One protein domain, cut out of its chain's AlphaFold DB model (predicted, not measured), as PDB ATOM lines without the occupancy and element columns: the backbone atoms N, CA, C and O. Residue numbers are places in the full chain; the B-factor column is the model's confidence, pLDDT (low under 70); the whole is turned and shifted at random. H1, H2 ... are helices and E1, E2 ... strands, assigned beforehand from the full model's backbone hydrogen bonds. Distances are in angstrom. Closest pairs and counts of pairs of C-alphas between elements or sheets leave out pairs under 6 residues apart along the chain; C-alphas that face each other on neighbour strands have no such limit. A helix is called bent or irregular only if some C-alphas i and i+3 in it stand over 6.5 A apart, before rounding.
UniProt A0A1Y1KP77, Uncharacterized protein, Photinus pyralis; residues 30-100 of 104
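AT A GLANCE: This is residues 30 to 100 of the 104 residues of an uncharacterized protein of Photinus pyralis (UniProt A0A1Y1KP77). A small, strongly twisted sheet of six strands folds back on itself: E1 to E5 zigzag one beside the next, and E6, turning sharply from the end of E5, comes back to pair with the long, bent strand E2. From this body a tail, residues 88 to 100 with the one named helix H1, sticks out and makes much of the length. The printed part has 71 residues, with six named strands, E1 to E6, followed along the chain by one named helix, H1; the class is mostly strand, and the neighbour pairs of the branched sheet, E1 and E2, E2 and E3, E2 and E6, E3 and E4, and E4 and E5, are antiparallel. The whole is loose, with a radius of gyration of the C-alphas of 15.6 A and spans of 46 by 32 by 20 A.

IN THESE COORDINATES: E1 is residues 31 to 35, 11.4 A long, with C-alpha 31 at (14.906, 39.071, -23.158). E2, residues 38 to 47, measures 25.5 A and bends by 55 degrees at residue 42. E3 is residues 50 to 57, 21.2 A long. E4 is residues 66 to 71, 15.9 A, and E5 residues 74 to 78, 13.3 A. E6, residues 80 to 86, is 19.8 A long and begins with C-alpha 80 at (5.435, 54.580, -20.332). H1, residues 90 to 98, is 13.9 A long and ends with C-alpha 98 at (28.633, 23.165, -9.633).

HOW THE PARTS SIT: E1 to E5 form a meander, each strand the antiparallel neighbour of the one before. In the hairpin of E1 and E2, N 35 and O 38 are 2.9 A apart, within hydrogen-bond range. In the hairpin of E2 and E3, at 160 degrees, N 45 and O 52 are 2.9 A apart. E2 lies on one side of E3, and E4 on the other side, with N 55 and O 68 3.0 A apart. In the hairpin of E4 and E5, N 69 and O 76 are 2.9 A apart. E5 runs on into E6 across one residue, at 87 degrees. E6 is the antiparallel neighbour of E2, with N 44 and O 82 2.8 A apart; the sheet is branched at E2, which has three neighbours, and its edge strands are E1, E5 and E6. The closest C-alphas of E4 and E6 are those of Leu 67 and Phe 81, 6.6 A apart. H1 is not on the sheet; none of its 5 O i to N i+4 pairs is within hydrogen-bond range, while 4 of its 6 O i to N i+3 pairs are.

THE WHOLE: The two C-alphas farthest apart, those of Arg 48 and Ala 100, are 47.8 A apart. Without residues 88 to 100, which stand free, the body of 58 residues spans 32 by 29 by 18 A. The printed part has no cut, and no link is long; E3 to E4, with 8 residues between them, is short and the others are tight. The mean pLDDT of the printed part is 84.7, and residues 90 to 100 are under 70.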
ATOM      1  N   VAL A  30      14.534  40.730 -18.780       94.06
ATOM      2  CA  VAL A  30      14.173  39.464 -19.422       94.06
ATOM      3  C   VAL A  30      14.039  39.679 -20.925       94.06
ATOM      4  O   VAL A  30      13.139  40.382 -21.396       94.06
ATOM      5  N   LYS A  31      14.936  39.052 -21.692       93.12
ATOM      6  CA  LYS A  31      14.906  39.071 -23.158       93.12
ATOM      7  C   LYS A  31      13.678  38.306 -23.657       93.12
ATOM      8  O   LYS A  31      13.532  37.120 -23.377       93.12
ATOM      9  N   GLY A  32      12.812  38.987 -24.402       90.69
ATOM     10  CA  GLY A  32      11.613  38.416 -25.022       90.69
ATOM     11  C   GLY A  32      11.832  37.946 -26.463       90.69
ATOM     12  O   GLY A  32      11.011  37.199 -26.993       90.69
ATOM     13  N   GLY A  33      12.929  38.366 -27.096       90.69
ATOM     14  CA  GLY A  33      13.261  38.011 -28.472       90.69
ATOM     15  C   GLY A  33      14.267  38.972 -29.098       90.69
ATOM     16  O   GLY A  33      14.996  39.685 -28.406       90.69
ATOM     17  N   TYR A  34      14.278  39.026 -30.426       89.12
ATOM     18  CA  TYR A  34      15.207  39.837 -31.206       89.12
ATOM     19  C   TYR A  34      14.525  40.384 -32.463       89.12
ATOM     20  O   TYR A  34      13.756  39.674 -33.110       89.12
ATOM     21  N   GLU A  35      14.843  41.627 -32.814       86.44
ATOM     22  CA  GLU A  35      14.555  42.245 -34.110       86.44
ATOM     23  C   GLU A  35      15.875  42.677 -34.757       86.44
ATOM     24  O   GLU A  35      16.855  42.873 -34.036       86.44
ATOM     25  N   PRO A  36      15.956  42.822 -36.093       85.50
ATOM     26  CA  PRO A  36      17.186  43.261 -36.747       85.50
ATOM     27  C   PRO A  36      17.754  44.534 -36.100       85.50
ATOM     28  O   PRO A  36      17.177  45.609 -36.223       85.50
ATOM     29  N   GLY A  37      18.882  44.401 -35.397       80.81
ATOM     30  CA  GLY A  37      19.565  45.510 -34.728       80.81
ATOM     31  C   GLY A  37      19.158  45.784 -33.274       80.81
ATOM     32  O   GLY A  37      19.786  46.637 -32.656       80.81
ATOM     33  N   CYS A  38      18.183  45.074 -32.688       85.25
ATOM     34  CA  CYS A  38      17.742  45.333 -31.311       85.25
ATOM     35  C   CYS A  38      17.299  44.063 -30.557       85.25
ATOM     36  O   CYS A  38      16.546  43.228 -31.062       85.25
ATOM     37  N   THR A  39      17.736  43.925 -29.300       88.62
ATOM     38  CA  THR A  39      17.154  42.940 -28.373       88.62
ATOM     39  C   THR A  39      15.807  43.463 -27.892       88.62
ATOM     40  O   THR A  39      15.706  44.614 -27.476       88.62
ATOM     41  N   THR A  40      14.782  42.614 -27.896       93.19
ATOM     42  CA  THR A  40      13.480  42.973 -27.322       93.19
ATOM     43  C   THR A  40      13.342  42.385 -25.925       93.19
ATOM     44  O   THR A  40      13.811  41.277 -25.648       93.19
ATOM     45  N   TYR A  41      12.676  43.119 -25.046       95.50
ATOM     46  CA  TYR A  41      12.381  42.718 -23.674       95.50
ATOM     47  C   TYR A  41      10.887  42.467 -23.494       95.50
ATOM     48  O   TYR A  41      10.070  42.853 -24.331       95.50
ATOM     49  N   ILE A  42      10.517  41.813 -22.399       96.31
ATOM     50  CA  ILE A  42       9.110  41.620 -22.043       96.31
ATOM     51  C   ILE A  42       8.637  42.845 -21.270       96.31
ATOM     52  O   ILE A  42       9.174  43.151 -20.208       96.31
ATOM     53  N   GLY A  43       7.617  43.529 -21.784       96.88
ATOM     54  CA  GLY A  43       6.997  44.652 -21.089       96.88
ATOM     55  C   GLY A  43       5.487  44.511 -20.971       96.88
ATOM     56  O   GLY A  43       4.859  43.703 -21.659       96.88
ATOM     57  N   ARG A  44       4.894  45.307 -20.085       97.38
ATOM     58  CA  ARG A  44       3.449  45.370 -19.871       97.38
ATOM     59  C   ARG A  44       2.972  46.793 -19.618       97.38
ATOM     60  O   ARG A  44       3.733  47.654 -19.189       97.38
ATOM     61  N   VAL A  45       1.690  47.026 -19.852       97.50
ATOM     62  CA  VAL A  45       1.009  48.290 -19.559       97.50
ATOM     63  C   VAL A  45      -0.431  48.013 -19.139       97.50
ATOM     64  O   VAL A  45      -1.061  47.072 -19.624       97.50
ATOM     65  N   LEU A  46      -0.959  48.835 -18.234       95.69
ATOM     66  CA  LEU A  46      -2.361  48.792 -17.830       95.69
ATOM     67  C   LEU A  46      -3.182  49.744 -18.710       95.69
ATOM     68  O   LEU A  46      -3.041  50.962 -18.621       95.69
ATOM     69  N   ILE A  47      -4.067  49.202 -19.546       90.62
ATOM     70  CA  ILE A  47      -4.916  49.970 -20.463       90.62
ATOM     71  C   ILE A  47      -6.359  49.837 -19.992       90.62
ATOM     72  O   ILE A  47      -6.964  48.778 -20.129       90.62
ATOM     73  N   ARG A  48      -6.940  50.919 -19.460       88.44
ATOM     74  CA  ARG A  48      -8.345  50.939 -18.993       88.44
ATOM     75  C   ARG A  48      -8.679  49.780 -18.029       88.44
ATOM     76  O   ARG A  48      -9.749  49.192 -18.118       88.44
ATOM     77  N   GLY A  49      -7.747  49.449 -17.133       90.94
ATOM     78  CA  GLY A  49      -7.898  48.364 -16.154       90.94
ATOM     79  C   GLY A  49      -7.533  46.967 -16.667       90.94
ATOM     80  O   GLY A  49      -7.522  46.027 -15.880       90.94
ATOM     81  N   GLU A  50      -7.184  46.818 -17.945       91.38
ATOM     82  CA  GLU A  50      -6.739  45.550 -18.522       91.38
ATOM     83  C   GLU A  50      -5.217  45.535 -18.671       91.38
ATOM     84  O   GLU A  50      -4.623  46.447 -19.254       91.38
ATOM     85  N   LEU A  51      -4.572  44.495 -18.143       94.00
ATOM     86  CA  LEU A  51      -3.134  44.321 -18.286       94.00
ATOM     87  C   LEU A  51      -2.819  43.767 -19.673       94.00
ATOM     88  O   LEU A  51      -3.296  42.702 -20.052       94.00
ATOM     89  N   SER A  52      -1.989  44.478 -20.423       95.31
ATOM     90  CA  SER A  52      -1.536  44.063 -21.745       95.31
ATOM     91  C   SER A  52      -0.029  43.858 -21.754       95.31
ATOM     92  O   SER A  52       0.710  44.702 -21.257       95.31
ATOM     93  N   ILE A  53       0.423  42.747 -22.337       95.56
ATOM     94  CA  ILE A  53       1.839  42.363 -22.434       95.56
ATOM     95  C   ILE A  53       2.298  42.504 -23.885       95.56
ATOM     96  O   ILE A  53       1.547  42.213 -24.818       95.56
ATOM     97  N   GLY A  54       3.536  42.946 -24.076       95.31
ATOM     98  CA  GLY A  54       4.118  43.194 -25.385       95.31
ATOM     99  C   GLY A  54       5.641  43.145 -25.383       95.31
ATOM    100  O   GLY A  54       6.274  42.783 -24.387       95.31
ATOM    101  N   LYS A  55       6.224  43.523 -26.520       94.69
ATOM    102  CA  LYS A  55       7.675  43.663 -26.684       94.69
ATOM    103  C   LYS A  55       8.096  45.085 -26.315       94.69
ATOM    104  O   LYS A  55       7.539  46.044 -26.843       94.69
ATOM    105  N   ALA A  56       9.059  45.225 -25.418       95.56
ATOM    106  CA  ALA A  56       9.696  46.494 -25.098       95.56
ATOM    107  C   ALA A  56      11.004  46.614 -25.888       95.56
ATOM    108  O   ALA A  56      11.861  45.732 -25.805       95.56
ATOM    109  N   LEU A  57      11.142  47.680 -26.673       93.00
ATOM    110  CA  LEU A  57      12.352  47.987 -27.430       93.00
ATOM    111  C   LEU A  57      13.133  49.086 -26.710       93.00
ATOM    112  O   LEU A  57      12.630  50.200 -26.563       93.00
ATOM    113  N   ALA A  58      14.362  48.772 -26.306       83.62
ATOM    114  CA  ALA A  58      15.349  49.737 -25.820       83.62
ATOM    115  C   ALA A  58      16.259  50.172 -26.984       83.62
ATOM    116  O   ALA A  58      17.471  49.973 -26.955       83.62
ATOM    117  N   ASP A  59      15.646  50.647 -28.070       78.38
ATOM    118  CA  ASP A  59      16.363  51.137 -29.249       78.38
ATOM    119  C   ASP A  59      16.812  52.590 -29.018       78.38
ATOM    120  O   ASP A  59      16.074  53.388 -28.444       78.38
ATOM    121  N   ASN A  60      17.998  52.946 -29.511       70.38
ATOM    122  CA  ASN A  60      18.500  54.321 -29.524       70.38
ATOM    123  C   ASN A  60      17.686  55.227 -30.468       70.38
ATOM    124  O   ASN A  60      17.805  56.448 -30.396       70.38
ATOM    125  N   SER A  61      16.880  54.650 -31.369       76.81
ATOM    126  CA  SER A  61      15.923  55.384 -32.198       76.81
ATOM    127  C   SER A  61      14.600  55.611 -31.448       76.81
ATOM    128  O   SER A  61      13.812  54.667 -31.286       76.81
ATOM    129  N   PRO A  62      14.247  56.865 -31.090       70.06
ATOM    130  CA  PRO A  62      13.001  57.175 -30.379       70.06
ATOM    131  C   PRO A  62      11.739  56.821 -31.173       70.06
ATOM    132  O   PRO A  62      10.636  56.822 -30.632       70.06
ATOM    133  N   GLN A  63      11.868  56.547 -32.472       76.25
ATOM    134  CA  GLN A  63      10.758  56.172 -33.349       76.25
ATOM    135  C   GLN A  63      10.348  54.705 -33.152       76.25
ATOM    136  O   GLN A  63       9.176  54.369 -33.331       76.25
ATOM    137  N   HIS A  64      11.291  53.851 -32.743       81.50
ATOM    138  CA  HIS A  64      11.085  52.412 -32.560       81.50
ATOM    139  C   HIS A  64      11.050  52.001 -31.085       81.50
ATOM    140  O   HIS A  64      10.385  51.016 -30.751       81.50
ATOM    141  N   ALA A  65      11.675  52.789 -30.203       87.31
ATOM    142  CA  ALA A  65      11.699  52.550 -28.765       87.31
ATOM    143  C   ALA A  65      10.298  52.463 -28.135       87.31
ATOM    144  O   ALA A  65       9.344  53.113 -28.576       87.31
ATOM    145  N   GLY A  66      10.187  51.680 -27.068       94.06
ATOM    146  CA  GLY A  66       8.994  51.583 -26.234       94.06
ATOM    147  C   GLY A  66       8.267  50.259 -26.280       94.06
ATOM    148  O   GLY A  66       8.747  49.280 -26.854       94.06
ATOM    149  N   LEU A  67       7.101  50.224 -25.636       96.25
ATOM    150  CA  LEU A  67       6.305  49.012 -25.519       96.25
ATOM    151  C   LEU A  67       5.317  48.892 -26.680       96.25
ATOM    152  O   LEU A  67       4.407  49.709 -26.821       96.25
ATOM    153  N   HIS A  68       5.454  47.823 -27.459       95.12
ATOM    154  CA  HIS A  68       4.546  47.458 -28.541       95.12
ATOM    155  C   HIS A  68       3.657  46.294 -28.106       95.12
ATOM    156  O   HIS A  68       4.131  45.180 -27.872       95.12
ATOM    157  N   VAL A  69       2.355  46.553 -28.024       95.62
ATOM    158  CA  VAL A  69       1.314  45.601 -27.617       95.62
ATOM    159  C   VAL A  69       0.407  45.302 -28.802       95.62
ATOM    160  O   VAL A  69      -0.011  46.219 -29.505       95.62
ATOM    161  N   THR A  70       0.012  44.040 -28.965       93.62
ATOM    162  CA  THR A  70      -1.057  43.663 -29.898       93.62
ATOM    163  C   THR A  70      -2.347  43.406 -29.131       93.62
ATOM    164  O   THR A  70      -2.400  42.510 -28.293       93.62
ATOM    165  N   ARG A  71      -3.410  44.152 -29.443       88.06
ATOM    166  CA  ARG A  71      -4.751  43.959 -28.868       88.06
ATOM    167  C   ARG A  71      -5.792  43.968 -29.978       88.06
ATOM    168  O   ARG A  71      -5.817  44.880 -30.801       88.06
ATOM    169  N   ASN A  72      -6.639  42.939 -30.023       88.19
ATOM    170  CA  ASN A  72      -7.661  42.750 -31.065       88.19
ATOM    171  C   ASN A  72      -7.091  42.857 -32.496       88.19
ATOM    172  O   ASN A  72      -7.656  43.529 -33.356       88.19
ATOM    173  N   GLY A  73      -5.919  42.252 -32.721       90.31
ATOM    174  CA  GLY A  73      -5.223  42.274 -34.013       90.31
ATOM    175  C   GLY A  73      -4.592  43.618 -34.396       90.31
ATOM    176  O   GLY A  73      -4.039  43.727 -35.486       90.31
ATOM    177  N   ARG A  74      -4.648  44.640 -33.530       93.25
ATOM    178  CA  ARG A  74      -4.042  45.959 -33.769       93.25
ATOM    179  C   ARG A  74      -2.835  46.186 -32.869       93.25
ATOM    180  O   ARG A  74      -2.872  45.845 -31.688       93.25
ATOM    181  N   GLY A  75      -1.790  46.782 -33.438       93.81
ATOM    182  CA  GLY A  75      -0.602  47.211 -32.709       93.81
ATOM    183  C   GLY A  75      -0.815  48.566 -32.034       93.81
ATOM    184  O   GLY A  75      -1.356  49.490 -32.638       93.81
ATOM    185  N   PHE A  76      -0.371  48.676 -30.789       94.06
ATOM    186  CA  PHE A  76      -0.347  49.901 -30.002       94.06
ATOM    187  C   PHE A  76       1.060  50.108 -29.459       94.06
ATOM    188  O   PHE A  76       1.713  49.142 -29.062       94.06
ATOM    189  N   ARG A  77       1.504  51.362 -29.414       94.56
ATOM    190  CA  ARG A  77       2.800  51.749 -28.862       94.56
ATOM    191  C   ARG A  77       2.598  52.646 -27.647       94.56
ATOM    192  O   ARG A  77       1.808  53.585 -27.712       94.56
ATOM    193  N   PHE A  78       3.329  52.369 -26.575       95.44
ATOM    194  CA  PHE A  78       3.298  53.130 -25.329       95.44
ATOM    195  C   PHE A  78       4.697  53.606 -24.968       95.44
ATOM    196  O   PHE A  78       5.659  52.846 -25.094       95.44
ATOM    197  N   SER A  79       4.790  54.859 -24.523       95.00
ATOM    198  CA  SER A  79       6.040  55.441 -24.041       95.00
ATOM    199  C   SER A  79       6.326  55.082 -22.593       95.00
ATOM    200  O   SER A  79       7.480  54.885 -22.269       95.00
ATOM    201  N   SER A  80       5.301  54.957 -21.746       96.06
ATOM    202  CA  SER A  80       5.435  54.580 -20.332       96.06
ATOM    203  C   SER A  80       4.857  53.192 -20.098       96.06
ATOM    204  O   SER A  80       3.746  52.888 -20.544       96.06
ATOM    205  N   PHE A  81       5.611  52.341 -19.412       97.31
ATOM    206  CA  PHE A  81       5.289  50.928 -19.249       97.31
ATOM    207  C   PHE A  81       6.064  50.318 -18.076       97.31
ATOM    208  O   PHE A  81       6.808  50.995 -17.372       97.31
ATOM    209  N   GLU A  82       5.875  49.026 -17.841       98.00
ATOM    210  CA  GLU A  82       6.736  48.238 -16.964       98.00
ATOM    211  C   GLU A  82       7.517  47.216 -17.791       98.00
ATOM    212  O   GLU A  82       6.956  46.613 -18.708       98.00
ATOM    213  N   VAL A  83       8.788  46.991 -17.468       96.88
ATOM    214  CA  VAL A  83       9.627  45.945 -18.067       96.88
ATOM    215  C   VAL A  83       9.908  44.852 -17.038       96.88
ATOM    216  O   VAL A  83      10.067  45.133 -15.850       96.88
ATOM    217  N   LEU A  84       9.920  43.596 -17.479       96.62
ATOM    218  CA  LEU A  84      10.198  42.453 -16.619       96.62
ATOM    219  C   LEU A  84      11.706  42.318 -16.400       96.62
ATOM    220  O   LEU A  84      12.469  42.207 -17.364       96.62
ATOM    221  N   SER A  85      12.123  42.262 -15.141       95.31
ATOM    222  CA  SER A  85      13.491  41.934 -14.757       95.31
ATOM    223  C   SER A  85      13.546  40.613 -13.991       95.31
ATOM    224  O   SER A  85      12.546  40.132 -13.452       95.31
ATOM    225  N   PHE A  86      14.733  40.019 -13.983       91.69
ATOM    226  CA  PHE A  86      15.105  38.857 -13.198       91.69
ATOM    227  C   PHE A  86      16.264  39.247 -12.280       91.69
ATOM    228  O   PHE A  86      17.291  39.759 -12.729       91.69
ATOM    229  N   SER A  87      16.101  39.005 -10.985       85.06
ATOM    230  CA  SER A  87      17.120  39.243  -9.966       85.06
ATOM    231  C   SER A  87      17.384  37.928  -9.237       85.06
ATOM    232  O   SER A  87      16.709  37.638  -8.249       85.06
ATOM    233  N   PRO A  88      18.336  37.101  -9.702       74.44
ATOM    234  CA  PRO A  88      18.681  35.887  -8.981       74.44
ATOM    235  C   PRO A  88      19.303  36.265  -7.637       74.44
ATOM    236  O   PRO A  88      20.108  37.199  -7.553       74.44
ATOM    237  N   ASN A  89      18.997  35.509  -6.582       70.12
ATOM    238  CA  ASN A  89      19.799  35.602  -5.373       70.12
ATOM    239  C   ASN A  89      21.237  35.182  -5.740       70.12
ATOM    240  O   ASN A  89      21.416  34.122  -6.348       70.12
ATOM    241  N   PRO A  90      22.284  35.950  -5.382       66.25
ATOM    242  CA  PRO A  90      23.667  35.569  -5.672       66.25
ATOM    243  C   PRO A  90      24.031  34.158  -5.189       66.25
ATOM    244  O   PRO A  90      24.909  33.520  -5.766       66.25
ATOM    245  N   ARG A  91      23.343  33.652  -4.157       61.62
ATOM    246  CA  ARG A  91      23.509  32.282  -3.651       61.62
ATOM    247  C   ARG A  91      23.027  31.210  -4.635       61.62
ATOM    248  O   ARG A  91      23.659  30.162  -4.715       61.62
ATOM    249  N   ASP A  92      22.001  31.493  -5.431       60.12
ATOM    250  CA  ASP A  92      21.437  30.546  -6.403       60.12
ATOM    251  C   ASP A  92      22.310  30.439  -7.665       60.12
ATOM    252  O   ASP A  92      22.382  29.391  -8.305       60.12
ATOM    253  N   LEU A  93      23.064  31.497  -7.993       58.31
ATOM    254  CA  LEU A  93      24.029  31.498  -9.102       58.31
ATOM    255  C   LEU A  93      25.252  30.603  -8.843       58.31
ATOM    256  O   LEU A  93      25.914  30.172  -9.793       58.31
ATOM    257  N   ILE A  94      25.566  30.323  -7.575       57.03
ATOM    258  CA  ILE A  94      26.689  29.460  -7.191       57.03
ATOM    259  C   ILE A  94      26.336  27.988  -7.451       57.03
ATOM    260  O   ILE A  94      27.179  27.253  -7.962       57.03
ATOM    261  N   ASP A  95      25.092  27.569  -7.202       50.75
ATOM    262  CA  ASP A  95      24.681  26.160  -7.334       50.75
ATOM    263  C   ASP A  95      24.642  25.685  -8.803       50.75
ATOM    264  O   ASP A  95      24.999  24.548  -9.118       50.75
ATOM    265  N   VAL A  96      24.320  26.579  -9.749       52.00
ATOM    266  CA  VAL A  96      24.292  26.253 -11.190       52.00
ATOM    267  C   VAL A  96      25.692  25.953 -11.742       52.00
ATOM    268  O   VAL A  96      25.843  25.075 -12.591       52.00
ATOM    269  N   ARG A  97      26.747  26.619 -11.244       51.47
ATOM    270  CA  ARG A  97      28.127  26.380 -11.712       51.47
ATOM    271  C   ARG A  97      28.719  25.053 -11.226       51.47
ATOM    272  O   ARG A  97      29.661  24.566 -11.846       51.47
ATOM    273  N   TYR A  98      28.169  24.452 -10.170       48.22
ATOM    274  CA  TYR A  98      28.633  23.165  -9.633       48.22
ATOM    275  C   TYR A  98      27.874  21.946 -10.181       48.22
ATOM    276  O   TYR A  98      28.334  20.819 -10.001       48.22
ATOM    277  N   LYS A  99      26.768  22.143 -10.915       46.12
ATOM    278  CA  LYS A  99      26.013  21.072 -11.592       46.12
ATOM    279  C   LYS A  99      26.411  20.882 -13.064       46.12
ATOM    280  O   LYS A  99      25.568  20.574 -13.902       46.12
ATOM    281  N   ALA A 100      27.693  21.038 -13.402       44.44
ATOM    282  CA  ALA A 100      28.200  20.496 -14.663       44.44
ATOM    283  C   ALA A 100      28.209  18.953 -14.561       44.44
ATOM    284  O   ALA A 100      28.761  18.422 -13.592       44.44
TER     285      ALA A 100